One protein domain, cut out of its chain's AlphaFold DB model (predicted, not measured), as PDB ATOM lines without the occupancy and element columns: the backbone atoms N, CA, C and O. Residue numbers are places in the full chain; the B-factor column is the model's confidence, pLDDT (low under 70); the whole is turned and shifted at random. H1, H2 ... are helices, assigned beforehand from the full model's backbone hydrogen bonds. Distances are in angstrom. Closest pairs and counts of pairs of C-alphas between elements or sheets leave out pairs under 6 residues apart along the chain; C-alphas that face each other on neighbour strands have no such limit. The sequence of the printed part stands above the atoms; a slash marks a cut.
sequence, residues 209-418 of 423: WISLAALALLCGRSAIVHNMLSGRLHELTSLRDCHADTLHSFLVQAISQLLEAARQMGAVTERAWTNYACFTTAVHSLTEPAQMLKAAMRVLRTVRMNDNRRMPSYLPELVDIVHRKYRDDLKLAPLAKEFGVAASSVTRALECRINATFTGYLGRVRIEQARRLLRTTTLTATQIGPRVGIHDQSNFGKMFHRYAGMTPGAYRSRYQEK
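Overview. This is residues 209 to 418 of the 423 residues of the protein "Helix-turn-helix domain-containing protein" of Candidatus Hydrogenedentes bacterium (UniProt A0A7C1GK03). Two groups of helices make a flat body, with the short helix H1 between them near the middle. On one side is an up-and-down bundle of H2, H3, H4 and H5, each running against the one before; on the other H8, H10, H11 and H12 pack on the long helix H9, with H7 on H8 and H6 close by. The 210 printed residues hold twelve named helices, H1 to H12 in order, and no named strand; the class is all helix. The whole is compact, with a radius of gyration of the C-alphas of 17.8 A and spans of 50 by 48 by 21 A.

Along the chain. H1, residues 209 to 218, begins with C-alpha 209 at (185.925, 209.564, 237.087). H2 is residues 222 to 237, 22.3 A long; H3, residues 244 to 264, 30.3 A; H4, residues 270 to 284, 22.5 A; and H5, residues 289 to 300. H6 is residues 315 to 325, H7 332 to 338 and H8 343 to 354. H9, residues 358 to 376, is 27.4 A long and begins at (178.790, 212.659, 249.866). H10 is residues 381 to 387, H11 393 to 404 and H12 408 to 416, with C-alpha 416 at (201.578, 224.822, 229.142).

Arrangement. H1 touches residues 222 to 228 of H2, opposite ways at a shallow tilt of 27 degrees; the closest C-alphas, of Ala 213 and Val 225, are 5.0 A apart. In the bundle, H3 and H4 form a hairpin at 6 degrees, closest at C-alphas 248 and 283, 6.2 A. H4 and H5 form another at 17 degrees, closest at C-alphas 272 and 299, 5.3 A. Residues 353 to 354 of H8 touch H1, closest at C-alphas 354 and 211, 5.3 A. The hub, H9, touches H6, H8, H10, H11 and H12; H6 only just, with 3 pairs of C-alphas within 8 A. H9 and H11 are about perpendicular at 90 degrees, closest at C-alphas 367 and 400, 5.8 A. H7 touches residues 343 to 346 of H8, closest at C-alphas 336 and 343, 5.1 A. Every O i to N i+4 pair is within hydrogen-bond range in H1, H2, H3, H6, H7, H9 and H11; the counts are 8 of 11 in H4, 7 of 8 in H5 and H8, 4 of 5 in H12, and 1 of 3 in H10, which has 2 of 4 O i to N i+3 pairs within range.

Size, cuts and confidence. The farthest C-alphas, of Asp 241 and Gly 340, are 51.5 A apart. The printed part has no cut; its one long link is residues 301 to 314, between H5 and H6. Mean pLDDT of the printed part is 87.4, and residues 240 to 241, 306 to 310 and 416 to 418 are under 70.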
ATOM      1  N   TRP A 209     186.914 208.999 238.007       86.50
ATOM      2  CA  TRP A 209     185.925 209.564 237.087       86.50
ATOM      3  C   TRP A 209     185.009 208.509 236.438       86.50
ATOM      4  O   TRP A 209     183.891 208.858 236.062       86.50
ATOM      5  N   ILE A 210     185.437 207.241 236.339       89.88
ATOM      6  CA  ILE A 210     184.634 206.155 235.747       89.88
ATOM      7  C   ILE A 210     183.396 205.885 236.602       89.88
ATOM      8  O   ILE A 210     182.289 205.822 236.074       89.88
ATOM      9  N   SER A 211     183.556 205.789 237.923       88.00
ATOM     10  CA  SER A 211     182.438 205.539 238.838       88.00
ATOM     11  C   SER A 211     181.442 206.705 238.860       88.00
ATOM     12  O   SER A 211     180.232 206.480 238.840       88.00
ATOM     13  N   LEU A 212     181.920 207.955 238.789       90.94
ATOM     14  CA  LEU A 212     181.057 209.136 238.633       90.94
ATOM     15  C   LEU A 212     180.265 209.101 237.320       90.94
ATOM     16  O   LEU A 212     179.067 209.381 237.306       90.94
ATOM     17  N   ALA A 213     180.933 208.763 236.217       92.75
ATOM     18  CA  ALA A 213     180.316 208.692 234.901       92.75
ATOM     19  C   ALA A 213     179.314 207.529 234.804       92.75
ATOM     20  O   ALA A 213     178.235 207.714 234.249       92.75
ATOM     21  N   ALA A 214     179.606 206.369 235.398       91.50
ATOM     22  CA  ALA A 214     178.662 205.259 235.494       91.50
ATOM     23  C   ALA A 214     177.432 205.643 236.334       91.50
ATOM     24  O   ALA A 214     176.305 205.451 235.886       91.50
ATOM     25  N   LEU A 215     177.617 206.296 237.487       92.12
ATOM     26  CA  LEU A 215     176.499 206.794 238.293       92.12
ATOM     27  C   LEU A 215     175.625 207.790 237.512       92.12
ATOM     28  O   LEU A 215     174.397 207.671 237.506       92.12
ATOM     29  N   ALA A 216     176.244 208.747 236.815       92.00
ATOM     30  CA  ALA A 216     175.535 209.712 235.980       92.00
ATOM     31  C   ALA A 216     174.794 209.039 234.812       92.00
ATOM     32  O   ALA A 216     173.660 209.415 234.510       92.00
ATOM     33  N   LEU A 217     175.397 208.020 234.188       92.56
ATOM     34  CA  LEU A 217     174.775 207.228 233.127       92.56
ATOM     35  C   LEU A 217     173.491 206.555 233.622       92.56
ATOM     36  O   LEU A 217     172.453 206.668 232.973       92.56
ATOM     37  N   LEU A 218     173.541 205.924 234.797       90.25
ATOM     38  CA  LEU A 218     172.393 205.239 235.398       90.25
ATOM     39  C   LEU A 218     171.306 206.194 235.892       90.25
ATOM     40  O   LEU A 218     170.135 205.828 235.927       90.25
ATOM     41  N   CYS A 219     171.675 207.434 236.206       89.31
ATOM     42  CA  CYS A 219     170.733 208.520 236.480       89.31
ATOM     43  C   CYS A 219     170.153 209.161 235.201       89.31
ATOM     44  O   CYS A 219     169.450 210.171 235.267       89.31
ATOM     45  N   GLY A 220     170.469 208.628 234.014       88.06
ATOM     46  CA  GLY A 220     170.011 209.162 232.730       88.06
ATOM     47  C   GLY A 220     170.661 210.495 232.340       88.06
ATOM     48  O   GLY A 220     170.181 211.179 231.440       88.06
ATOM     49  N   ARG A 221     171.759 210.892 232.992       91.38
ATOM     50  CA  ARG A 221     172.465 212.162 232.759       91.38
ATOM     51  C   ARG A 221     173.606 211.990 231.761       91.38
ATOM     52  O   ARG A 221     174.770 212.265 232.044       91.38
ATOM     53  N   SER A 222     173.255 211.565 230.548       91.06
ATOM     54  CA  SER A 222     174.210 211.299 229.458       91.06
ATOM     55  C   SER A 222     175.068 212.514 229.072       91.06
ATOM     56  O   SER A 222     176.211 212.343 228.653       91.06
ATOM     57  N   ALA A 223     174.569 213.738 229.278       89.31
ATOM     58  CA  ALA A 223     175.331 214.970 229.071       89.31
ATOM     59  C   ALA A 223     176.546 215.083 230.012       89.31
ATOM     60  O   ALA A 223     177.613 215.528 229.590       89.31
ATOM     61  N   ILE A 224     176.416 214.639 231.269       92.69
ATOM     62  CA  ILE A 224     177.528 214.622 232.231       92.69
ATOM     63  C   ILE A 224     178.602 213.641 231.754       92.69
ATOM     64  O   ILE A 224     179.774 214.003 231.673       92.69
ATOM     65  N   VAL A 225     178.189 212.435 231.354       94.44
ATOM     66  CA  VAL A 225     179.081 211.387 230.831       94.44
ATOM     67  C   VAL A 225     179.826 211.862 229.585       94.44
ATOM     68  O   VAL A 225     181.049 211.746 229.505       94.44
ATOM     69  N   HIS A 226     179.104 212.472 228.641       93.75
ATOM     70  CA  HIS A 226     179.680 213.072 227.441       93.75
ATOM     71  C   HIS A 226     180.746 214.119 227.786       93.75
ATOM     72  O   HIS A 226     181.841 214.096 227.226       93.75
ATOM     73  N   ASN A 227     180.457 215.020 228.731       90.62
ATOM     74  CA  ASN A 227     181.395 216.063 229.143       90.62
ATOM     75  C   ASN A 227     182.650 215.492 229.816       90.62
ATOM     76  O   ASN A 227     183.741 216.013 229.593       90.62
ATOM     77  N   MET A 228     182.518 214.416 230.595       92.00
ATOM     78  CA  MET A 228     183.657 213.729 231.213       92.00
ATOM     79  C   MET A 228     184.553 213.067 230.160       92.00
ATOM     80  O   MET A 228     185.761 213.312 230.143       92.00
ATOM     81  N   LEU A 229     183.966 212.308 229.229       93.19
ATOM     82  CA  LEU A 229     184.699 211.670 228.128       93.19
ATOM     83  C   LEU A 229     185.373 212.699 227.211       93.19
ATOM     84  O   LEU A 229     186.559 212.578 226.912       93.19
ATOM     85  N   SER A 230     184.642 213.745 226.817       91.88
ATOM     86  CA  SER A 230     185.178 214.864 226.032       91.88
ATOM     87  C   SER A 230     186.338 215.552 226.755       91.88
ATOM     88  O   SER A 230     187.388 215.814 226.167       91.88
ATOM     89  N   GLY A 231     186.189 215.772 228.065       88.69
ATOM     90  CA  GLY A 231     187.224 216.342 228.915       88.69
ATOM     91  C   GLY A 231     188.532 215.559 228.844       88.69
ATOM     92  O   GLY A 231     189.576 216.188 228.656       88.69
ATOM     93  N   ARG A 232     188.462 214.222 228.937       90.62
ATOM     94  CA  ARG A 232     189.608 213.300 228.860       90.62
ATOM     95  C   ARG A 232     190.206 213.188 227.461       90.62
ATOM     96  O   ARG A 232     191.421 213.255 227.322       90.62
ATOM     97  N   LEU A 233     189.386 213.123 226.415       89.56
ATOM     98  CA  LEU A 233     189.880 213.187 225.033       89.56
ATOM     99  C   LEU A 233     190.649 214.488 224.777       89.56
ATOM    100  O   LEU A 233     191.717 214.485 224.164       89.56
ATOM    101  N   HIS A 234     190.153 215.607 225.308       86.19
ATOM    102  CA  HIS A 234     190.861 216.878 225.223       86.19
ATOM    103  C   HIS A 234     192.181 216.876 226.025       86.19
ATOM    104  O   HIS A 234     193.146 217.528 225.636       86.19
ATOM    105  N   GLU A 235     192.265 216.129 227.134       85.88
ATOM    106  CA  GLU A 235     193.528 215.925 227.868       85.88
ATOM    107  C   GLU A 235     194.545 215.129 227.051       85.88
ATOM    108  O   GLU A 235     195.719 215.473 227.066       85.88
ATOM    109  N   LEU A 236     194.115 214.099 226.323       86.19
ATOM    110  CA  LEU A 236     195.021 213.272 225.523       86.19
ATOM    111  C   LEU A 236     195.502 214.004 224.271       86.19
ATOM    112  O   LEU A 236     196.703 214.099 224.046       86.19
ATOM    113  N   THR A 237     194.587 214.628 223.523       83.75
ATOM    114  CA  THR A 237     194.922 215.427 222.322       83.75
ATOM    115  C   THR A 237     195.872 216.592 222.614       83.75
ATOM    116  O   THR A 237     196.585 217.073 221.729       83.75
ATOM    117  N   SER A 238     195.920 217.059 223.863       75.94
ATOM    118  CA  SER A 238     196.839 218.117 224.274       75.94
ATOM    119  C   SER A 238     198.252 217.624 224.615       75.94
ATOM    120  O   SER A 238     199.151 218.462 224.653       75.94
ATOM    121  N   LEU A 239     198.527 216.317 224.705       75.75
ATOM    122  CA  LEU A 239     199.881 215.763 224.909       75.75
ATOM    123  C   LEU A 239     200.757 215.837 223.637       75.75
ATOM    124  O   LEU A 239     200.232 215.959 222.524       75.75
ATOM    125  N   ARG A 240     202.095 215.843 223.786       57.44
ATOM    126  CA  ARG A 240     203.035 215.610 222.665       57.44
ATOM    127  C   ARG A 240     202.834 214.163 222.194       57.44
ATOM    128  O   ARG A 240     202.656 213.291 223.034       57.44
ATOM    129  N   ASP A 241     202.769 213.960 220.883       62.66
ATOM    130  CA  ASP A 241     202.644 212.635 220.252       62.66
ATOM    131  C   ASP A 241     201.327 211.892 220.548       62.66
ATOM    132  O   ASP A 241     201.278 210.677 220.731       62.66
ATOM    133  N   CYS A 242     200.212 212.632 220.583       72.44
ATOM    134  CA  CYS A 242     198.888 212.016 220.627       72.44
ATOM    135  C   CYS A 242     198.487 211.520 219.232       72.44
ATOM    136  O   CYS A 242     198.046 212.300 218.384       72.44
ATOM    137  N   HIS A 243     198.636 210.215 219.019       80.81
ATOM    138  CA  HIS A 243     198.171 209.527 217.820       80.81
ATOM    139  C   HIS A 243     196.693 209.135 217.944       80.81
ATOM    140  O   HIS A 243     196.157 209.009 219.050       80.81
ATOM    141  N   ALA A 244     196.036 208.921 216.799       83.06
ATOM    142  CA  ALA A 244     194.652 208.447 216.755       83.06
ATOM    143  C   ALA A 244     194.484 207.148 217.564       83.06
ATOM    144  O   ALA A 244     193.554 207.054 218.364       83.06
ATOM    145  N   ASP A 245     195.458 206.238 217.479       84.75
ATOM    146  CA  ASP A 245     195.471 204.970 218.213       84.75
ATOM    147  C   ASP A 245     195.418 205.163 219.735       84.75
ATOM    148  O   ASP A 245     194.703 204.446 220.431       84.75
ATOM    149  N   THR A 246     196.088 206.188 220.276       87.19
ATOM    150  CA  THR A 246     196.026 206.507 221.713       87.19
ATOM    151  C   THR A 246     194.612 206.913 222.135       87.19
ATOM    152  O   THR A 246     194.147 206.539 223.214       87.19
ATOM    153  N   LEU A 247     193.907 207.670 221.288       88.19
ATOM    154  CA  LEU A 247     192.518 208.065 221.532       88.19
ATOM    155  C   LEU A 247     191.570 206.871 221.392       88.19
ATOM    156  O   LEU A 247     190.645 206.734 222.197       88.19
ATOM    157  N   HIS A 248     191.812 205.996 220.411       89.12
ATOM    158  CA  HIS A 248     191.060 204.756 220.226       89.12
ATOM    159  C   HIS A 248     191.201 203.850 221.448       89.12
ATOM    160  O   HIS A 248     190.190 203.515 222.063       89.12
ATOM    161  N   SER A 249     192.433 203.525 221.859       87.06
ATOM    162  CA  SER A 249     192.706 202.689 223.035       87.06
ATOM    163  C   SER A 249     192.080 203.270 224.300       87.06
ATOM    164  O   SER A 249     191.440 202.540 225.057       87.06
ATOM    165  N   PHE A 250     192.185 204.591 224.501       90.56
ATOM    166  CA  PHE A 250     191.534 205.259 225.625       90.56
ATOM    167  C   PHE A 250     190.018 205.048 225.619       90.56
ATOM    168  O   PHE A 250     189.452 204.681 226.646       90.56
ATOM    169  N   LEU A 251     189.342 205.276 224.489       90.31
ATOM    170  CA  LEU A 251     187.886 205.140 224.425       90.31
ATOM    171  C   LEU A 251     187.430 203.693 224.586       90.31
ATOM    172  O   LEU A 251     186.439 203.448 225.270       90.31
ATOM    173  N   VAL A 252     188.154 202.743 223.997       88.00
ATOM    174  CA  VAL A 252     187.908 201.306 224.165       88.00
ATOM    175  C   VAL A 252     187.982 200.933 225.647       88.00
ATOM    176  O   VAL A 252     187.013 200.406 226.199       88.00
ATOM    177  N   GLN A 253     189.069 201.305 226.326       86.69
ATOM    178  CA  GLN A 253     189.243 201.041 227.753       86.69
ATOM    179  C   GLN A 253     188.184 201.753 228.607       86.69
ATOM    180  O   GLN A 253     187.572 201.134 229.477       86.69
ATOM    181  N   ALA A 254     187.925 203.035 228.341       89.94
ATOM    182  CA  ALA A 254     186.970 203.839 229.091       89.94
ATOM    183  C   ALA A 254     185.544 203.289 228.989       89.94
ATOM    184  O   ALA A 254     184.854 203.189 229.999       89.94
ATOM    185  N   ILE A 255     185.090 202.909 227.790       92.19
ATOM    186  CA  ILE A 255     183.753 202.335 227.615       92.19
ATOM    187  C   ILE A 255     183.669 200.974 228.296       92.19
ATOM    188  O   ILE A 255     182.710 200.745 229.022       92.19
ATOM    189  N   SER A 256     184.671 200.106 228.130       87.94
ATOM    190  CA  SER A 256     184.709 198.805 228.811       87.94
ATOM    191  C   SER A 256     184.587 198.962 230.331       87.94
ATOM    192  O   SER A 256     183.762 198.306 230.965       87.94
ATOM    193  N   GLN A 257     185.360 199.879 230.918       87.94
ATOM    194  CA  GLN A 257     185.311 200.172 232.351       87.94
ATOM    195  C   GLN A 257     183.968 200.782 232.780       87.94
ATOM    196  O   GLN A 257     183.459 200.439 233.843       87.94
ATOM    197  N   LEU A 258     183.360 201.649 231.961       90.88
ATOM    198  CA  LEU A 258     182.034 202.213 232.233       90.88
ATOM    199  C   LEU A 258     180.927 201.160 232.187       90.88
ATOM    200  O   LEU A 258     180.029 201.200 233.026       90.88
ATOM    201  N   LEU A 259     180.973 200.234 231.225       87.62
ATOM    202  CA  LEU A 259     180.011 199.136 231.131       87.62
ATOM    203  C   LEU A 259     180.128 198.207 232.338       87.62
ATOM    204  O   LEU A 259     179.111 197.851 232.929       87.62
ATOM    205  N   GLU A 260     181.349 197.877 232.750       81.88
ATOM    206  CA  GLU A 260     181.572 197.046 233.931       81.88
ATOM    207  C   GLU A 260     181.137 197.753 235.223       81.88
ATOM    208  O   GLU A 260     180.394 197.179 236.017       81.88
ATOM    209  N   ALA A 261     181.488 199.031 235.401       85.31
ATOM    210  CA  ALA A 261     181.029 199.819 236.545       85.31
ATOM    211  C   ALA A 261     179.493 199.935 236.581       85.31
ATOM    212  O   ALA A 261     178.877 199.778 237.635       85.31
ATOM    213  N   ALA A 262     178.849 200.147 235.428       86.31
ATOM    214  CA  ALA A 262     177.394 200.159 235.329       86.31
ATOM    215  C   ALA A 262     176.784 198.795 235.708       86.31
ATOM    216  O   ALA A 262     175.809 198.751 236.460       86.31
ATOM    217  N   ARG A 263     177.372 197.682 235.247       85.38
ATOM    218  CA  ARG A 263     176.947 196.315 235.596       85.38
ATOM    219  C   ARG A 263     177.042 196.066 237.103       85.38
ATOM    220  O   ARG A 263     176.076 195.590 237.698       85.38
ATOM    221  N   GLN A 264     178.154 196.446 237.734       80.38
ATOM    222  CA  GLN A 264     178.361 196.321 239.186       80.38
ATOM    223  C   GLN A 264     177.331 197.127 239.992       80.38
ATOM    224  O   GLN A 264     176.833 196.667 241.018       80.38
ATOM    225  N   MET A 265     176.920 198.288 239.476       81.25
ATOM    226  CA  MET A 265     175.842 199.107 240.044       81.25
ATOM    227  C   MET A 265     174.424 198.568 239.750       81.25
ATOM    228  O   MET A 265     173.437 199.171 240.180       81.25
ATOM    229  N   GLY A 266     174.296 197.428 239.062       81.06
ATOM    230  CA  GLY A 266     173.026 196.743 238.801       81.06
ATOM    231  C   GLY A 266     172.355 197.074 237.464       81.06
ATOM    232  O   GLY A 266     171.150 196.850 237.331       81.06
ATOM    233  N   ALA A 267     173.092 197.611 236.491       84.44
ATOM    234  CA  ALA A 267     172.586 197.863 235.144       84.44
ATOM    235  C   ALA A 267     172.552 196.599 234.272       84.44
ATOM    236  O   ALA A 267     173.408 195.723 234.387       84.44
ATOM    237  N   VAL A 268     171.607 196.566 233.335       85.56
ATOM    238  CA  VAL A 268     171.575 195.631 232.204       85.56
ATOM    239  C   VAL A 268     172.497 196.190 231.118       85.56
ATOM    240  O   VAL A 268     172.321 197.325 230.659       85.56
ATOM    241  N   THR A 269     173.514 195.417 230.736       89.88
ATOM    242  CA  THR A 269     174.621 195.880 229.873       89.88
ATOM    243  C   THR A 269     174.873 194.981 228.666       89.88
ATOM    244  O   THR A 269     175.670 195.334 227.807       89.88
ATOM    245  N   GLU A 270     174.152 193.874 228.527       87.19
ATOM    246  CA  GLU A 270     174.315 192.849 227.495       87.19
ATOM    247  C   GLU A 270     174.244 193.459 226.089       87.19
ATOM    248  O   GLU A 270     175.166 193.310 225.290       87.19
ATOM    249  N   ARG A 271     173.205 194.261 225.818       83.69
ATOM    250  CA  ARG A 271     173.058 194.975 224.539       83.69
ATOM    251  C   ARG A 271     174.171 196.001 224.307       83.69
ATOM    252  O   ARG A 271     174.567 196.235 223.167       83.69
ATOM    253  N   ALA A 272     174.670 196.619 225.375       87.88
ATOM    254  CA  ALA A 272     175.779 197.558 225.285       87.88
ATOM    255  C   ALA A 272     177.097 196.833 224.973       87.88
ATOM    256  O   ALA A 272     177.855 197.327 224.146       87.88
ATOM    257  N   TRP A 273     177.330 195.638 225.523       84.38
ATOM    258  CA  TRP A 273     178.465 194.780 225.168       84.38
ATOM    259  C   TRP A 273     178.393 194.270 223.722       84.38
ATOM    260  O   TRP A 273     179.411 194.248 223.033       84.38
ATOM    261  N   THR A 274     177.200 193.961 223.202       84.19
ATOM    262  CA  THR A 274     177.022 193.671 221.766       84.19
ATOM    263  C   THR A 274     177.406 194.876 220.902       84.19
ATOM    264  O   THR A 274     178.171 194.747 219.949       84.19
ATOM    265  N   ASN A 275     176.931 196.075 221.256       84.38
ATOM    266  CA  ASN A 275     177.281 197.305 220.541       84.38
ATOM    267  C   ASN A 275     178.763 197.682 220.693       84.38
ATOM    268  O   ASN A 275     179.328 198.306 219.795       84.38
ATOM    269  N   TYR A 276     179.385 197.317 221.815       87.88
ATOM    270  CA  TYR A 276     180.802 197.530 222.076       87.88
ATOM    271  C   TYR A 276     181.674 196.780 221.062       87.88
ATOM    272  O   TYR A 276     182.603 197.378 220.533       87.88
ATOM    273  N   ALA A 277     181.327 195.537 220.706       84.31
ATOM    274  CA  ALA A 277     182.051 194.777 219.682       84.31
ATOM    275  C   ALA A 277     182.050 195.474 218.307       84.31
ATOM    276  O   ALA A 277     183.069 195.522 217.628       84.31
ATOM    277  N   CYS A 278     180.930 196.086 217.906       85.00
ATOM    278  CA  CYS A 278     180.886 196.892 216.680       85.00
ATOM    279  C   CYS A 278     181.668 198.208 216.826       85.00
ATOM    280  O   CYS A 278     182.275 198.693 215.871       85.00
ATOM    281  N   PHE A 279     181.638 198.808 218.018       90.88
ATOM    282  CA  PHE A 279     182.350 200.045 218.316       90.88
ATOM    283  C   PHE A 279     183.869 199.875 218.248       90.88
ATOM    284  O   PHE A 279     184.523 200.750 217.684       90.88
ATOM    285  N   THR A 280     184.428 198.779 218.774       89.19
ATOM    286  CA  THR A 280     185.881 198.549 218.745       89.19
ATOM    287  C   THR A 280     186.397 198.501 217.316       89.19
ATOM    288  O   THR A 280     187.414 199.113 217.037       89.19
ATOM    289  N   THR A 281     185.682 197.890 216.372       87.06
ATOM    290  CA  THR A 281     186.078 197.922 214.955       87.06
ATOM    291  C   THR A 281     185.879 199.309 214.339       87.06
ATOM    292  O   THR A 281     186.774 199.833 213.680       87.06
ATOM    293  N   ALA A 282     184.727 199.942 214.582       87.06
ATOM    294  CA  ALA A 282     184.394 201.226 213.967       87.06
ATOM    295  C   ALA A 282     185.313 202.370 214.421       87.06
ATOM    296  O   ALA A 282     185.644 203.235 213.610       87.06
ATOM    297  N   VAL A 283     185.735 202.399 215.691       89.81
ATOM    298  CA  VAL A 283     186.508 203.523 216.241       89.81
ATOM    299  C   VAL A 283     187.874 203.676 215.570       89.81
ATOM    300  O   VAL A 283     188.277 204.812 215.341       89.81
ATOM    301  N   HIS A 284     188.513 202.576 215.151       89.25
ATOM    302  CA  HIS A 284     189.807 202.603 214.454       89.25
ATOM    303  C   HIS A 284     189.750 203.330 213.102       89.25
ATOM    304  O   HIS A 284     190.744 203.892 212.656       89.25
ATOM    305  N   SER A 285     188.577 203.363 212.461       88.75
ATOM    306  CA  SER A 285     188.370 204.072 211.189       88.75
ATOM    307  C   SER A 285     188.107 205.575 211.349       88.75
ATOM    308  O   SER A 285     188.074 206.308 210.362       88.75
ATOM    309  N   LEU A 286     187.899 206.054 212.580       91.31
ATOM    310  CA  LEU A 286     187.582 207.451 212.860       91.31
ATOM    311  C   LEU A 286     188.856 208.225 213.193       91.31
ATOM    312  O   LEU A 286     189.679 207.768 213.981       91.31
ATOM    313  N   THR A 287     188.983 209.435 212.655       87.75
ATOM    314  CA  THR A 287     190.126 210.331 212.911       87.75
ATOM    315  C   THR A 287     189.737 211.544 213.755       87.75
ATOM    316  O   THR A 287     190.538 212.037 214.548       87.75
ATOM    317  N   GLU A 288     188.490 212.005 213.651       89.50
ATOM    318  CA  GLU A 288     188.002 213.160 214.401       89.50
ATOM    319  C   GLU A 288     187.516 212.778 215.814       89.50
ATOM    320  O   GLU A 288     186.578 211.980 215.947       89.50
ATOM    321  N   PRO A 289     188.032 213.410 216.892       90.38
ATOM    322  CA  PRO A 289     187.628 213.106 218.269       90.38
ATOM    323  C   PRO A 289     186.121 213.249 218.529       90.38
ATOM    324  O   PRO A 289     185.542 212.491 219.307       90.38
ATOM    325  N   ALA A 290     185.463 214.199 217.857       89.62
ATOM    326  CA  ALA A 290     184.020 214.399 217.969       89.62
ATOM    327  C   ALA A 290     183.226 213.196 217.428       89.62
ATOM    328  O   ALA A 290     182.225 212.787 218.024       89.62
ATOM    329  N   GLN A 291     183.687 212.592 216.329       91.50
ATOM    330  CA  GLN A 291     183.065 211.403 215.747       91.50
ATOM    331  C   GLN A 291     183.295 210.174 216.631       91.50
ATOM    332  O   GLN A 291     182.350 209.422 216.885       91.50
ATOM    333  N   MET A 292     184.511 210.014 217.167       93.06
ATOM    334  CA  MET A 292     184.832 208.943 218.116       93.06
ATOM    335  C   MET A 292     183.950 209.019 219.369       93.06
ATOM    336  O   MET A 292     183.351 208.023 219.780       93.06
ATOM    337  N   LEU A 293     183.796 210.217 219.944       93.25
ATOM    338  CA  LEU A 293     182.938 210.449 221.105       93.25
ATOM    339  C   LEU A 293     181.466 210.150 220.793       93.25
ATOM    340  O   LEU A 293     180.769 209.525 221.593       93.25
ATOM    341  N   LYS A 294     180.981 210.544 219.609       92.44
ATOM    342  CA  LYS A 294     179.624 210.213 219.156       92.44
ATOM    343  C   LYS A 294     179.422 208.701 219.066       92.44
ATOM    344  O   LYS A 294     178.372 208.221 219.495       92.44
ATOM    345  N   ALA A 295     180.398 207.961 218.538       92.88
ATOM    346  CA  ALA A 295     180.361 206.501 218.476       92.88
ATOM    347  C   ALA A 295     180.347 205.879 219.883       92.88
ATOM    348  O   ALA A 295     179.479 205.053 220.165       92.88
ATOM    349  N   ALA A 296     181.203 206.359 220.790       93.69
ATOM    350  CA  ALA A 296     181.239 205.924 222.186       93.69
ATOM    351  C   ALA A 296     179.882 206.104 222.889       93.69
ATOM    352  O   ALA A 296     179.342 205.184 223.506       93.69
ATOM    353  N   MET A 297     179.259 207.272 222.717       94.56
ATOM    354  CA  MET A 297     177.956 207.575 223.313       94.56
ATOM    355  C   MET A 297     176.799 206.745 222.738       94.56
ATOM    356  O   MET A 297     175.754 206.662 223.384       94.56
ATOM    357  N   ARG A 298     176.928 206.140 221.545       92.44
ATOM    358  CA  ARG A 298     175.909 205.203 221.024       92.44
ATOM    359  C   ARG A 298     175.896 203.902 221.822       92.44
ATOM    360  O   ARG A 298     174.812 203.413 222.120       92.44
ATOM    361  N   VAL A 299     177.071 203.396 222.208       92.62
ATOM    362  CA  VAL A 299     177.207 202.188 223.040       92.62
ATOM    363  C   VAL A 299     176.551 202.410 224.402       92.62
ATOM    364  O   VAL A 299     175.700 201.635 224.832       92.62
ATOM    365  N   LEU A 300     176.879 203.527 225.054       92.12
ATOM    366  CA  LEU A 300     176.379 203.831 226.397       92.12
ATOM    367  C   LEU A 300     174.863 204.087 226.427       92.12
ATOM    368  O   LEU A 300     174.220 203.852 227.445       92.12
ATOM    369  N   ARG A 301     174.262 204.512 225.310       91.44
ATOM    370  CA  ARG A 301     172.818 204.792 225.217       91.44
ATOM    371  C   ARG A 301     171.933 203.555 225.382       91.44
ATOM    372  O   ARG A 301     170.738 203.704 225.627       91.44
ATOM    373  N   THR A 302     172.489 202.355 225.211       89.50
ATOM    374  CA  THR A 302     171.754 201.097 225.403       89.50
ATOM    375  C   THR A 302     171.847 200.537 226.815       89.50
ATOM    376  O   THR A 302     171.166 199.556 227.101       89.50
ATOM    377  N   VAL A 303     172.648 201.150 227.691       89.12
ATOM    378  CA  VAL A 303     172.690 200.795 229.113       89.12
ATOM    379  C   VAL A 303     171.376 201.215 229.762       89.12
ATOM    380  O   VAL A 303     170.925 202.351 229.598       89.12
ATOM    381  N   ARG A 304     170.752 200.292 230.493       81.38
ATOM    382  CA  ARG A 304     169.506 200.539 231.224       81.38
ATOM    383  C   ARG A 304     169.611 199.985 232.636       81.38
ATOM    384  O   ARG A 304     170.318 199.010 232.869       81.38
ATOM    385  N   MET A 305     168.901 200.597 233.578       77.94
ATOM    386  CA  MET A 305     168.730 200.002 234.903       77.94
ATOM    387  C   MET A 305     167.882 198.733 234.795       77.94
ATOM    388  O   MET A 305     166.967 198.673 233.978       77.94
ATOM    389  N   ASN A 306     168.196 197.729 235.611       69.19
ATOM    390  CA  ASN A 306     167.354 196.546 235.746       69.19
ATOM    391  C   ASN A 306     166.067 196.916 236.502       69.19
ATOM    392  O   ASN A 306     166.146 197.496 237.586       69.19
ATOM    393  N   ASP A 307     164.902 196.544 235.969       55.38
ATOM    394  CA  ASP A 307     163.592 196.842 236.565       55.38
ATOM    395  C   ASP A 307     163.452 196.296 238.003       55.38
ATOM    396  O   ASP A 307     162.785 196.908 238.842       55.38
ATOM    397  N   ASN A 308     164.166 195.205 238.322       52.72
ATOM    398  CA  ASN A 308     164.199 194.585 239.653       52.72
ATOM    399  C   ASN A 308     165.186 195.242 240.637       52.72
ATOM    400  O   ASN A 308     165.123 194.981 241.837       52.72
ATOM    401  N   ARG A 309     166.105 196.099 240.171       60.53
ATOM    402  CA  ARG A 309     167.024 196.879 241.021       60.53
ATOM    403  C   ARG A 309     166.716 198.361 240.850       60.53
ATOM    404  O   ARG A 309     167.380 199.066 240.096       60.53
ATOM    405  N   ARG A 310     165.704 198.855 241.566       60.38
ATOM    406  CA  ARG A 310     165.331 200.273 241.482       60.38
ATOM    407  C   ARG A 310     166.420 201.171 242.068       60.38
ATOM    408  O   ARG A 310     166.876 200.992 243.198       60.38
ATOM    409  N   MET A 311     166.818 202.165 241.278       75.81
ATOM    410  CA  MET A 311     167.600 203.303 241.751       75.81
ATOM    411  C   MET A 311     166.775 204.081 242.788       75.81
ATOM    412  O   MET A 311     165.583 204.283 242.545       75.81
ATOM    413  N   PRO A 312     167.360 204.548 243.910       85.25
ATOM    414  CA  PRO A 312     166.673 205.491 244.781       85.25
ATOM    415  C   PRO A 312     166.202 206.699 243.965       85.25
ATOM    416  O   PRO A 312     166.988 207.282 243.217       85.25
ATOM    417  N   SER A 313     164.926 207.061 244.095       86.50
ATOM    418  CA  SER A 313     164.283 208.102 243.278       86.50
ATOM    419  C   SER A 313     164.955 209.471 243.400       86.50
ATOM    420  O   SER A 313     164.960 210.226 242.434       86.50
ATOM    421  N   TYR A 314     165.575 209.760 244.547       89.00
ATOM    422  CA  TYR A 314     166.300 211.005 244.809       89.00
ATOM    423  C   TYR A 314     167.691 211.070 244.158       89.00
ATOM    424  O   TYR A 314     168.296 212.137 244.090       89.00
ATOM    425  N   LEU A 315     168.256 209.945 243.700       90.75
ATOM    426  CA  LEU A 315     169.653 209.904 243.257       90.75
ATOM    427  C   LEU A 315     169.913 210.700 241.964       90.75
ATOM    428  O   LEU A 315     170.910 211.421 241.921       90.75
ATOM    429  N   PRO A 316     169.042 210.654 240.933       90.81
ATOM    430  CA  PRO A 316     169.201 211.506 239.756       90.81
ATOM    431  C   PRO A 316     169.171 213.002 240.084       90.81
ATOM    432  O   PRO A 316     169.955 213.768 239.527       90.81
ATOM    433  N   GLU A 317     168.310 213.409 241.015       91.62
ATOM    434  CA  GLU A 317     168.207 214.801 241.451       91.62
ATOM    435  C   GLU A 317     169.423 215.236 242.279       91.62
ATOM    436  O   GLU A 317     169.967 216.317 242.057       91.62
ATOM    437  N   LEU A 318     169.927 214.367 243.160       94.62
ATOM    438  CA  LEU A 318     171.188 214.586 243.871       94.62
ATOM    439  C   LEU A 318     172.353 214.820 242.902       94.62
ATOM    440  O   LEU A 318     173.122 215.766 243.088       94.62
ATOM    441  N   VAL A 319     172.484 213.979 241.869       94.56
ATOM    442  CA  VAL A 319     173.520 214.125 240.832       94.56
ATOM    443  C   VAL A 319     173.384 215.476 240.123       94.56
ATOM    444  O   VAL A 319     174.381 216.184 239.963       94.56
ATOM    445  N   ASP A 320     172.167 215.884 239.759       92.44
ATOM    446  CA  ASP A 320     171.925 217.186 239.127       92.44
ATOM    447  C   ASP A 320     172.296 218.355 240.031       92.44
ATOM    448  O   ASP A 320     172.976 219.288 239.595       92.44
ATOM    449  N   ILE A 321     171.867 218.318 241.295       94.56
ATOM    450  CA  ILE A 321     172.165 219.371 242.263       94.56
ATOM    451  C   ILE A 321     173.671 219.488 242.455       94.56
ATOM    452  O   ILE A 321     174.197 220.596 242.357       94.56
ATOM    453  N   VAL A 322     174.381 218.376 242.653       95.69
ATOM    454  CA  VAL A 322     175.836 218.400 242.832       95.69
ATOM    455  C   VAL A 322     176.525 218.961 241.592       95.69
ATOM    456  O   VAL A 322     177.342 219.867 241.713       95.69
ATOM    457  N   HIS A 323     176.178 218.511 240.385       93.50
ATOM    458  CA  HIS A 323     176.828 219.003 239.164       93.50
ATOM    459  C   HIS A 323     176.464 220.452 238.801       93.50
ATOM    460  O   HIS A 323     177.265 221.135 238.159       93.50
ATOM    461  N   ARG A 324     175.296 220.951 239.223       93.44
ATOM    462  CA  ARG A 324     174.859 222.339 239.000       93.44
ATOM    463  C   ARG A 324     175.399 223.304 240.058       93.44
ATOM    464  O   ARG A 324     175.797 224.412 239.714       93.44
ATOM    465  N   LYS A 325     175.419 222.878 241.322       94.06
ATOM    466  CA  LYS A 325     175.727 223.694 242.508       94.06
ATOM    467  C   LYS A 325     177.038 223.298 243.202       94.06
ATOM    468  O   LYS A 325     177.252 223.659 244.351       94.06
ATOM    469  N   TYR A 326     177.958 222.593 242.532       94.75
ATOM    470  CA  TYR A 326     179.221 222.141 243.152       94.75
ATOM    471  C   TYR A 326     180.053 223.271 243.774       94.75
ATOM    472  O   TYR A 326     180.894 223.000 244.626       94.75
ATOM    473  N   ARG A 327     179.872 224.520 243.332       93.62
ATOM    474  CA  ARG A 327     180.597 225.690 243.846       93.62
ATOM    475  C   ARG A 327     180.107 226.132 245.223       93.62
ATOM    476  O   ARG A 327     180.874 226.756 245.946       93.62
ATOM    477  N   ASP A 328     178.869 225.796 245.560       92.81
ATOM    478  CA  ASP A 328     178.187 226.257 246.763       92.81
ATOM    479  C   ASP A 328     178.600 225.404 247.975       92.81
ATOM    480  O   ASP A 328     179.135 224.297 247.818       92.81
ATOM    481  N   ASP A 329     178.328 225.883 249.194       89.56
ATOM    482  CA  ASP A 329     178.508 225.118 250.440       89.56
ATOM    483  C   ASP A 329     177.414 224.043 250.592       89.56
ATOM    484  O   ASP A 329     176.503 224.131 251.417       89.56
ATOM    485  N   LEU A 330     177.463 223.035 249.719       91.88
ATOM    486  CA  LEU A 330     176.530 221.915 249.733       91.88
ATOM    487  C   LEU A 330     176.804 221.005 250.932       91.88
ATOM    488  O   LEU A 330     177.861 220.380 251.034       91.88
ATOM    489  N   LYS A 331     175.797 220.866 251.798       90.88
ATOM    490  CA  LYS A 331     175.807 219.949 252.941       90.88
ATOM    491  C   LYS A 331     174.811 218.819 252.720       90.88
ATOM    492  O   LYS A 331     173.726 219.027 252.183       90.88
ATOM    493  N   LEU A 332     175.172 217.630 253.192       92.06
ATOM    494  CA  LEU A 332     174.349 216.435 253.027       92.06
ATOM    495  C   LEU A 332     173.010 216.532 253.769       92.06
ATOM    496  O   LEU A 332     171.981 216.168 253.215       92.06
ATOM    497  N   ALA A 333     173.017 217.021 255.013       91.56
ATOM    498  CA  ALA A 333     171.818 217.042 255.850       91.56
ATOM    499  C   ALA A 333     170.671 217.898 255.261       91.56
ATOM    500  O   ALA A 333     169.552 217.389 255.194       91.56
ATOM    501  N   PRO A 334     170.910 219.130 254.764       91.81
ATOM    502  CA  PRO A 334     169.885 219.899 254.056       91.81
ATOM    503  C   PRO A 334     169.340 219.201 252.804       91.81
ATOM    504  O   PRO A 334     168.128 219.154 252.629       91.81
ATOM    505  N   LEU A 335     170.211 218.614 251.975       92.25
ATOM    506  CA  LEU A 335     169.790 217.913 250.756       92.25
ATOM    507  C   LEU A 335     168.956 216.669 251.073       92.25
ATOM    508  O   LEU A 335     167.913 216.446 250.475       92.25
ATOM    509  N   ALA A 336     169.379 215.877 252.058       90.62
ATOM    510  CA  ALA A 336     168.628 214.705 252.498       90.62
ATOM    511  C   ALA A 336     167.230 215.093 253.013       90.62
ATOM    512  O   ALA A 336     166.248 214.428 252.683       90.62
ATOM    513  N   LYS A 337     167.130 216.215 253.743       90.81
ATOM    514  CA  LYS A 337     165.851 216.783 254.190       90.81
ATOM    515  C   LYS A 337     164.962 217.202 253.012       90.81
ATOM    516  O   LYS A 337     163.771 216.921 253.053       90.81
ATOM    517  N   GLU A 338     165.525 217.830 251.978       92.62
ATOM    518  CA  GLU A 338     164.805 218.222 250.753       92.62
ATOM    519  C   GLU A 338     164.225 217.005 250.012       92.62
ATOM    520  O   GLU A 338     163.085 217.043 249.560       92.62
ATOM    521  N   PHE A 339     164.954 215.885 249.983       90.62
ATOM    522  CA  PHE A 339     164.485 214.628 249.385       90.62
ATOM    523  C   PHE A 339     163.561 213.793 250.287       90.62
ATOM    524  O   PHE A 339     163.092 212.737 249.860       90.62
ATOM    525  N   GLY A 340     163.341 214.201 251.542       89.94
ATOM    526  CA  GLY A 340     162.551 213.434 252.509       89.94
ATOM    527  C   GLY A 340     163.204 212.120 252.963       89.94
ATOM    528  O   GLY A 340     162.495 211.164 253.274       89.94
ATOM    529  N   VAL A 341     164.541 212.038 252.997       91.19
ATOM    530  CA  VAL A 341     165.289 210.833 253.407       91.19
ATOM    531  C   VAL A 341     166.328 211.133 254.487       91.19
ATOM    532  O   VAL A 341     166.744 212.272 254.689       91.19
ATOM    533  N   ALA A 342     166.802 210.097 255.182       90.50
ATOM    534  CA  ALA A 342     167.912 210.247 256.116       90.50
ATOM    535  C   ALA A 342     169.240 210.460 255.368       90.50
ATOM    536  O   ALA A 342     169.512 209.821 254.348       90.50
ATOM    537  N   ALA A 343     170.122 211.305 255.913       86.75
ATOM    538  CA  ALA A 343     171.460 211.534 255.360       86.75
ATOM    539  C   ALA A 343     172.271 210.229 255.229       86.75
ATOM    540  O   ALA A 343     172.956 210.021 254.229       86.75
ATOM    541  N   SER A 344     172.129 209.312 256.192       86.50
ATOM    542  CA  SER A 344     172.748 207.982 256.157       86.50
ATOM    543  C   SER A 344     172.280 207.138 254.967       86.50
ATOM    544  O   SER A 344     173.074 206.388 254.403       86.50
ATOM    545  N   SER A 345     171.024 207.285 254.530       84.19
ATOM    546  CA  SER A 345     170.506 206.602 253.340       84.19
ATOM    547  C   SER A 345     171.208 207.078 252.072       84.19
ATOM    548  O   SER A 345     171.568 206.253 251.235       84.19
ATOM    549  N   VAL A 346     171.449 208.387 251.953       85.69
ATOM    550  CA  VAL A 346     172.177 208.973 250.820       85.69
ATOM    551  C   VAL A 346     173.640 208.531 250.828       85.69
ATOM    552  O   VAL A 346     174.148 208.104 249.793       85.69
ATOM    553  N   THR A 347     174.304 208.573 251.989       85.62
ATOM    554  CA  THR A 347     175.685 208.084 252.144       85.62
ATOM    555  C   THR A 347     175.796 206.622 251.728       85.62
ATOM    556  O   THR A 347     176.565 206.316 250.822       85.62
ATOM    557  N   ARG A 348     174.948 205.738 252.270       81.88
ATOM    558  CA  ARG A 348     174.925 204.316 251.903       81.88
ATOM    559  C   ARG A 348     174.656 204.113 250.410       81.88
ATOM    560  O   ARG A 348     175.266 203.254 249.783       81.88
ATOM    561  N   ALA A 349     173.754 204.897 249.814       83.44
ATOM    562  CA  ALA A 349     173.450 204.797 248.388       83.44
ATOM    563  C   ALA A 349     174.645 205.163 247.493       83.44
ATOM    564  O   ALA A 349     174.803 204.532 246.441       83.44
ATOM    565  N   LEU A 350     175.452 206.151 247.900       81.88
ATOM    566  CA  LEU A 350     176.687 206.548 247.222       81.88
ATOM    567  C   LEU A 350     177.824 205.552 247.487       81.88
ATOM    568  O   LEU A 350     178.465 205.119 246.536       81.88
ATOM    569  N   GLU A 351     178.032 205.112 248.727       82.44
ATOM    570  CA  GLU A 351     179.054 204.120 249.090       82.44
ATOM    571  C   GLU A 351     178.844 202.798 248.351       82.44
ATOM    572  O   GLU A 351     179.757 202.317 247.688       82.44
ATOM    573  N   CYS A 352     177.615 202.273 248.333       78.38
ATOM    574  CA  CYS A 352     177.300 201.038 247.611       78.38
ATOM    575  C   CYS A 352     177.497 201.132 246.087       78.38
ATOM    576  O   CYS A 352     177.523 200.094 245.431       78.38
ATOM    577  N   ARG A 353     177.556 202.336 245.498       80.81
ATOM    578  CA  ARG A 353     177.654 202.516 244.036       80.81
ATOM    579  C   ARG A 353     179.031 202.973 243.590       80.81
ATOM    580  O   ARG A 353     179.575 202.417 242.648       80.81
ATOM    581  N   ILE A 354     179.572 204.002 244.230       80.62
ATOM    582  CA  ILE A 354     180.801 204.686 243.807       80.62
ATOM    583  C   ILE A 354     181.904 204.658 244.871       80.62
ATOM    584  O   ILE A 354     182.915 205.348 244.697       80.62
ATOM    585  N   ASN A 355     181.699 203.897 245.955       80.81
ATOM    586  CA  ASN A 355     182.603 203.790 247.098       80.81
ATOM    587  C   ASN A 355     183.076 205.166 247.595       80.81
ATOM    588  O   ASN A 355     184.269 205.456 247.672       80.81
ATOM    589  N   ALA A 356     182.123 206.080 247.799       82.75
ATOM    590  CA  ALA A 356     182.413 207.429 248.256       82.75
ATOM    591  C   ALA A 356     181.292 207.969 249.138       82.75
ATOM    592  O   ALA A 356     180.108 207.812 248.839       82.75
ATOM    593  N   THR A 357     181.690 208.703 250.173       88.75
ATOM    594  CA  THR A 357     180.789 209.560 250.944       88.75
ATOM    595  C   THR A 357     180.291 210.728 250.084       88.75
ATOM    596  O   THR A 357     180.856 211.039 249.029       88.75
ATOM    597  N   PHE A 358     179.267 211.449 250.550       89.50
ATOM    598  CA  PHE A 358     178.790 212.659 249.866       89.50
ATOM    599  C   PHE A 358     179.893 213.715 249.680       89.50
ATOM    600  O   PHE A 358     180.021 214.302 248.605       89.50
ATOM    601  N   THR A 359     180.719 213.941 250.705       90.31
ATOM    602  CA  THR A 359     181.836 214.894 250.636       90.31
ATOM    603  C   THR A 359     182.916 214.424 249.664       90.31
ATOM    604  O   THR A 359     183.448 215.241 248.910       90.31
ATOM    605  N   GLY A 360     183.190 213.116 249.614       90.62
ATOM    606  CA  GLY A 360     184.065 212.506 248.615       90.62
ATOM    607  C   GLY A 360     183.540 212.703 247.192       90.62
ATOM    608  O   GLY A 360     184.266 213.196 246.328       90.62
ATOM    609  N   TYR A 361     182.257 212.412 246.962       92.56
ATOM    610  CA  TYR A 361     181.586 212.613 245.676       92.56
ATOM    611  C   TYR A 361     181.672 214.071 245.202       92.56
ATOM    612  O   TYR A 361     182.179 214.342 244.110       92.56
ATOM    613  N   LEU A 362     181.263 215.021 246.051       94.12
ATOM    614  CA  LEU A 362     181.352 216.453 245.766       94.12
ATOM    615  C   LEU A 362     182.800 216.879 245.491       94.12
ATOM    616  O   LEU A 362     183.065 217.601 244.530       94.12
ATOM    617  N   GLY A 363     183.751 216.398 246.292       93.25
ATOM    618  CA  GLY A 363     185.173 216.672 246.116       93.25
ATOM    619  C   GLY A 363     185.705 216.224 244.755       93.25
ATOM    620  O   GLY A 363     186.366 217.010 244.073       93.25
ATOM    621  N   ARG A 364     185.367 215.005 244.317       92.88
ATOM    622  CA  ARG A 364     185.761 214.494 242.997       92.88
ATOM    623  C   ARG A 364     185.170 215.349 241.868       92.88
ATOM    624  O   ARG A 364     185.901 215.737 240.958       92.88
ATOM    625  N   VAL A 365     183.892 215.736 241.961       93.94
ATOM    626  CA  VAL A 365     183.247 216.638 240.981       93.94
ATOM    627  C   VAL A 365     183.958 217.995 240.914       93.94
ATOM    628  O   VAL A 365     184.243 218.491 239.821       93.94
ATOM    629  N   ARG A 366     184.307 218.590 242.061       94.94
ATOM    630  CA  ARG A 366     185.035 219.869 242.125       94.94
ATOM    631  C   ARG A 366     186.422 219.781 241.484       94.94
ATOM    632  O   ARG A 366     186.804 220.687 240.741       94.94
ATOM    633  N   ILE A 367     187.160 218.691 241.713       94.44
ATOM    634  CA  ILE A 367     188.480 218.493 241.095       94.44
ATOM    635  C   ILE A 367     188.383 218.268 239.583       94.44
ATOM    636  O   ILE A 367     189.207 218.812 238.846       94.44
ATOM    637  N   GLU A 368     187.353 217.584 239.083       91.25
ATOM    638  CA  GLU A 368     187.115 217.497 237.633       91.25
ATOM    639  C   GLU A 368     186.890 218.882 237.000       91.25
ATOM    640  O   GLU A 368     187.421 219.187 235.927       91.25
ATOM    641  N   GLN A 369     186.188 219.784 237.690       93.88
ATOM    642  CA  GLN A 369     186.034 221.166 237.224       93.88
ATOM    643  C   GLN A 369     187.340 221.964 237.314       93.88
ATOM    644  O   GLN A 369     187.646 222.751 236.415       93.88
ATOM    645  N   ALA A 370     188.148 221.728 238.348       94.38
ATOM    646  CA  ALA A 370     189.460 222.349 238.494       94.38
ATOM    647  C   ALA A 370     190.419 221.929 237.369       94.38
ATOM    648  O   ALA A 370     191.082 222.786 236.784       94.38
ATOM    649  N   ARG A 371     190.439 220.639 237.001       91.88
ATOM    650  CA  ARG A 371     191.187 220.102 235.849       91.88
ATOM    651  C   ARG A 371     190.841 220.844 234.560       91.88
ATOM    652  O   ARG A 371     191.729 221.254 233.814       91.88
ATOM    653  N   ARG A 372     189.547 221.073 234.308       90.62
ATOM    654  CA  ARG A 372     189.086 221.861 233.156       90.62
ATOM    655  C   ARG A 372     189.635 223.289 233.200       90.62
ATOM    656  O   ARG A 372     190.259 223.718 232.237       90.62
ATOM    657  N   LEU A 373     189.462 224.001 234.317       92.56
ATOM    658  CA  LEU A 373     189.919 225.390 234.458       92.56
ATOM    659  C   LEU A 373     191.441 225.533 234.335       92.56
ATOM    660  O   LEU A 373     191.910 226.499 233.734       92.56
ATOM    661  N   LEU A 374     192.213 224.577 234.855       91.56
ATOM    662  CA  LEU A 374     193.672 224.580 234.737       91.56
ATOM    663  C   LEU A 374     194.138 224.512 233.279       91.56
ATOM    664  O   LEU A 374     195.165 225.119 232.976       91.56
ATOM    665  N   ARG A 375     193.383 223.823 232.411       87.44
ATOM    666  CA  ARG A 375     193.665 223.692 230.972       87.44
ATOM    667  C   ARG A 375     193.137 224.856 230.145       87.44
ATOM    668  O   ARG A 375     193.824 225.320 229.242       87.44
ATOM    669  N   THR A 376     191.924 225.326 230.430       85.50
ATOM    670  CA  THR A 376     191.237 226.301 229.568       85.50
ATOM    671  C   THR A 376     191.476 227.755 229.968       85.50
ATOM    672  O   THR A 376     191.043 228.655 229.256       85.50
ATOM    673  N   THR A 377     192.126 228.017 231.104       89.56
ATOM    674  CA  THR A 377     192.344 229.378 231.620       89.56
ATOM    675  C   THR A 377     193.789 229.594 232.069       89.56
ATOM    676  O   THR A 377     194.554 228.647 232.241       89.56
ATOM    677  N   THR A 378     194.162 230.852 232.299       87.69
ATOM    678  CA  THR A 378     195.452 231.248 232.888       87.69
ATOM    679  C   THR A 378     195.410 231.366 234.415       87.69
ATOM    680  O   THR A 378     196.449 231.576 235.035       87.69
ATOM    681  N   LEU A 379     194.250 231.150 235.047       92.12
ATOM    682  CA  LEU A 379     194.046 231.330 236.491       92.12
ATOM    683  C   LEU A 379     194.992 230.467 237.327       92.12
ATOM    684  O   LEU A 379     195.183 229.297 237.009       92.12
ATOM    685  N   THR A 380     195.571 230.999 238.397       90.06
ATOM    686  CA  THR A 380     196.452 230.224 239.287       90.06
ATOM    687  C   THR A 380     195.668 229.180 240.091       90.06
ATOM    688  O   THR A 380     194.450 229.271 240.235       90.06
ATOM    689  N   ALA A 381     196.362 228.192 240.666       89.81
ATOM    690  CA  ALA A 381     195.743 227.219 241.574       89.81
ATOM    691  C   ALA A 381     194.989 227.908 242.732       89.81
ATOM    692  O   ALA A 381     193.855 227.541 243.032       89.81
ATOM    693  N   THR A 382     195.574 228.971 243.297       90.31
ATOM    694  CA  THR A 382     194.974 229.822 244.337       90.31
ATOM    695  C   THR A 382     193.674 230.479 243.880       90.31
ATOM    696  O   THR A 382     192.722 230.584 244.642       90.31
ATOM    697  N   GLN A 383     193.604 230.900 242.615       92.94
ATOM    698  CA  GLN A 383     192.406 231.500 242.028       92.94
ATOM    699  C   GLN A 383     191.343 230.456 241.653       92.94
ATOM    700  O   GLN A 383     190.151 230.774 241.621       92.94
ATOM    701  N   ILE A 384     191.751 229.229 241.326       95.56
ATOM    702  CA  ILE A 384     190.848 228.157 240.893       95.56
ATOM    703  C   ILE A 384     190.107 227.534 242.074       95.56
ATOM    704  O   ILE A 384     188.908 227.298 241.936       95.56
ATOM    705  N   GLY A 385     190.765 227.319 243.218       94.44
ATOM    706  CA  GLY A 385     190.152 226.711 244.408       94.44
ATOM    707  C   GLY A 385     188.787 227.319 244.772       94.44
ATOM    708  O   GLY A 385     187.774 226.615 244.695       94.44
ATOM    709  N   PRO A 386     188.700 228.637 245.043       93.50
ATOM    710  CA  PRO A 386     187.432 229.295 245.361       93.50
ATOM    711  C   PRO A 386     186.376 229.182 244.250       93.50
ATOM    712  O   PRO A 386     185.191 229.054 244.530       93.50
ATOM    713  N   ARG A 387     186.784 229.161 242.973       94.56
ATOM    714  CA  ARG A 387     185.862 229.040 241.823       94.56
ATOM    715  C   ARG A 387     185.240 227.652 241.682       94.56
ATOM    716  O   ARG A 387     184.240 227.511 240.979       94.56
ATOM    717  N   VAL A 388     185.834 226.642 242.312       95.25
ATOM    718  CA  VAL A 388     185.287 225.284 242.381       95.25
ATOM    719  C   VAL A 388     184.718 224.952 243.760       95.25
ATOM    720  O   VAL A 388     184.370 223.802 243.991       95.25
ATOM    721  N   GLY A 389     184.601 225.926 244.668       92.75
ATOM    722  CA  GLY A 389     184.056 225.720 246.016       92.75
ATOM    723  C   GLY A 389     185.040 225.095 247.014       92.75
ATOM    724  O   GLY A 389     184.615 224.507 248.004       92.75
ATOM    725  N   ILE A 390     186.354 225.176 246.762       92.88
ATOM    726  CA  ILE A 390     187.410 224.742 247.694       92.88
ATOM    727  C   ILE A 390     188.228 225.969 248.101       92.88
ATOM    728  O   ILE A 390     189.202 226.334 247.445       92.88
ATOM    729  N   HIS A 391     187.800 226.633 249.172       88.00
ATOM    730  CA  HIS A 391     188.394 227.898 249.612       88.00
ATOM    731  C   HIS A 391     189.759 227.724 250.284       88.00
ATOM    732  O   HIS A 391     190.633 228.569 250.107       88.00
ATOM    733  N   ASP A 392     189.963 226.624 251.012       90.44
ATOM    734  CA  ASP A 392     191.253 226.338 251.637       90.44
ATOM    735  C   ASP A 392     192.266 225.835 250.597       90.44
ATOM    736  O   ASP A 392     192.099 224.771 249.994       90.44
ATOM    737  N   GLN A 393     193.333 226.607 250.382       85.06
ATOM    738  CA  GLN A 393     194.335 226.329 249.350       85.06
ATOM    739  C   GLN A 393     195.139 225.054 249.647       85.06
ATOM    740  O   GLN A 393     195.475 224.306 248.722       85.06
ATOM    741  N   SER A 394     195.423 224.783 250.924       84.25
ATOM    742  CA  SER A 394     196.134 223.573 251.350       84.25
ATOM    743  C   SER A 394     195.304 222.324 251.054       84.25
ATOM    744  O   SER A 394     195.810 221.348 250.496       84.25
ATOM    745  N   ASN A 395     194.009 222.373 251.361       87.50
ATOM    746  CA  ASN A 395     193.046 221.329 251.058       87.50
ATOM    747  C   ASN A 395     192.843 221.179 249.548       87.50
ATOM    748  O   ASN A 395     192.837 220.057 249.053       87.50
ATOM    749  N   PHE A 396     192.777 222.276 248.785       92.31
ATOM    750  CA  PHE A 396     192.709 222.214 247.321       92.31
ATOM    751  C   PHE A 396     193.890 221.446 246.727       92.31
ATOM    752  O   PHE A 396     193.682 220.538 245.925       92.31
ATOM    753  N   GLY A 397     195.122 221.762 247.141       90.75
ATOM    754  CA  GLY A 397     196.315 221.051 246.679       90.75
ATOM    755  C   GLY A 397     196.268 219.555 247.001       90.75
ATOM    756  O   GLY A 397     196.516 218.736 246.115       90.75
ATOM    757  N   LYS A 398     195.884 219.200 248.236       89.44
ATOM    758  CA  LYS A 398     195.738 217.804 248.686       89.44
ATOM    759  C   LYS A 398     194.652 217.056 247.914       89.44
ATOM    760  O   LYS A 398     194.919 215.982 247.388       89.44
ATOM    761  N   MET A 399     193.452 217.627 247.800       90.00
ATOM    762  CA  MET A 399     192.331 217.026 247.068       90.00
ATOM    763  C   MET A 399     192.650 216.870 245.584       90.00
ATOM    764  O   MET A 399     192.332 215.843 244.987       90.00
ATOM    765  N   PHE A 400     193.294 217.876 244.986       91.50
ATOM    766  CA  PHE A 400     193.707 217.804 243.594       91.50
ATOM    767  C   PHE A 400     194.740 216.694 243.404       91.50
ATOM    768  O   PHE A 400     194.569 215.879 242.512       91.50
ATOM    769  N   HIS A 401     195.758 216.595 244.262       89.44
ATOM    770  CA  HIS A 401     196.727 215.502 244.177       89.44
ATOM    771  C   HIS A 401     196.074 214.127 244.375       89.44
ATOM    772  O   HIS A 401     196.298 213.240 243.559       89.44
ATOM    773  N   ARG A 402     195.198 213.980 245.375       85.31
ATOM    774  CA  ARG A 402     194.461 212.739 245.657       85.31
ATOM    775  C   ARG A 402     193.658 212.249 244.452       85.31
ATOM    776  O   ARG A 402     193.794 211.102 244.050       85.31
ATOM    777  N   TYR A 403     192.836 213.110 243.850       86.19
ATOM    778  CA  TYR A 403     191.934 212.696 242.764       86.19
ATOM    779  C   TYR A 403     192.530 212.857 241.362       86.19
ATOM    780  O   TYR A 403     192.004 212.290 240.397       86.19
ATOM    781  N   ALA A 404     193.592 213.656 241.218       84.88
ATOM    782  CA  ALA A 404     194.259 213.876 239.942       84.88
ATOM    783  C   ALA A 404     195.595 213.157 239.762       84.88
ATOM    784  O   ALA A 404     196.095 213.105 238.639       84.88
ATOM    785  N   GLY A 405     196.146 212.612 240.843       85.94
ATOM    786  CA  GLY A 405     197.427 211.915 240.897       85.94
ATOM    787  C   GLY A 405     198.661 212.795 240.746       85.94
ATOM    788  O   GLY A 405     199.776 212.299 240.663       85.94
ATOM    789  N   MET A 406     198.487 214.113 240.691       89.00
ATOM    790  CA  MET A 406     199.570 215.081 240.539       89.00
ATOM    791  C   MET A 406     199.132 216.440 241.075       89.00
ATOM    792  O   MET A 406     197.943 216.686 241.249       89.00
ATOM    793  N   THR A 407     200.074 217.332 241.367       91.38
ATOM    794  CA  THR A 407     199.739 218.671 241.872       91.38
ATOM    795  C   THR A 407     199.081 219.534 240.781       91.38
ATOM    796  O   THR A 407     199.322 219.302 239.592       91.38
ATOM    797  N   PRO A 408     198.303 220.578 241.136       91.88
ATOM    798  CA  PRO A 408     197.736 221.508 240.153       91.88
ATOM    799  C   PRO A 408     198.791 222.137 239.229       91.88
ATOM    800  O   PRO A 408     198.544 222.333 238.039       91.88
ATOM    801  N   GLY A 409     199.971 222.442 239.780       90.00
ATOM    802  CA  GLY A 409     201.099 223.011 239.042       90.00
ATOM    803  C   GLY A 409     201.724 222.018 238.062       90.00
ATOM    804  O   GLY A 409     201.912 222.363 236.896       90.00
ATOM    805  N   ALA A 410     201.972 220.778 238.498       88.50
ATOM    806  CA  ALA A 410     202.469 219.713 237.624       88.50
ATOM    807  C   ALA A 410     201.468 219.405 236.501       88.50
ATOM    808  O   ALA A 410     201.840 219.363 235.328       88.50
ATOM    809  N   TYR A 411     200.178 219.306 236.847       90.00
ATOM    810  CA  TYR A 411     199.101 219.120 235.880       90.00
ATOM    811  C   TYR A 411     199.096 220.240 234.838       90.00
ATOM    812  O   TYR A 411     199.091 219.963 233.648       90.00
ATOM    813  N   ARG A 412     199.167 221.511 235.253       89.12
ATOM    814  CA  ARG A 412     199.230 222.650 234.327       89.12
ATOM    815  C   ARG A 412     200.479 222.645 233.447       89.12
ATOM    816  O   ARG A 412     200.361 222.931 232.257       89.12
ATOM    817  N   SER A 413     201.644 222.352 234.013       85.31
ATOM    818  CA  SER A 413     202.924 222.385 233.288       85.31
ATOM    819  C   SER A 413     202.911 221.409 232.111       85.31
ATOM    820  O   SER A 413     203.256 221.803 230.998       85.31
ATOM    821  N   ARG A 414     202.323 220.219 232.313       83.69
ATOM    822  CA  ARG A 414     202.068 219.212 231.268       83.69
ATOM    823  C   ARG A 414     201.296 219.754 230.052       83.69
ATOM    824  O   ARG A 414     201.426 219.214 228.960       83.69
ATOM    825  N   TYR A 415     200.503 220.814 230.225       74.31
ATOM    826  CA  TYR A 415     199.697 221.427 229.163       74.31
ATOM    827  C   TYR A 415     200.206 222.806 228.703       74.31
ATOM    828  O   TYR A 415     199.817 223.268 227.628       74.31
ATOM    829  N   GLN A 416     201.064 223.486 229.474       68.50
ATOM    830  CA  GLN A 416     201.578 224.822 229.142       68.50
ATOM    831  C   GLN A 416     202.851 224.818 228.290       68.50
ATOM    832  O   GLN A 416     203.032 225.762 227.519       68.50
ATOM    833  N   GLU A 417     203.680 223.770 228.341       55.00
ATOM    834  CA  GLU A 417     204.874 223.642 227.483       55.00
ATOM    835  C   GLU A 417     204.549 223.782 225.982       55.00
ATOM    836  O   GLU A 417     205.372 224.267 225.213       55.00
ATOM    837  N   LYS A 418     203.306 223.488 225.571       46.44
ATOM    838  CA  LYS A 418     202.806 223.646 224.193       46.44
ATOM    839  C   LYS A 418     202.449 225.078 223.767       46.44
ATOM    840  O   LYS A 418     202.432 225.343 222.568       46.44
TER     841      LYS A 418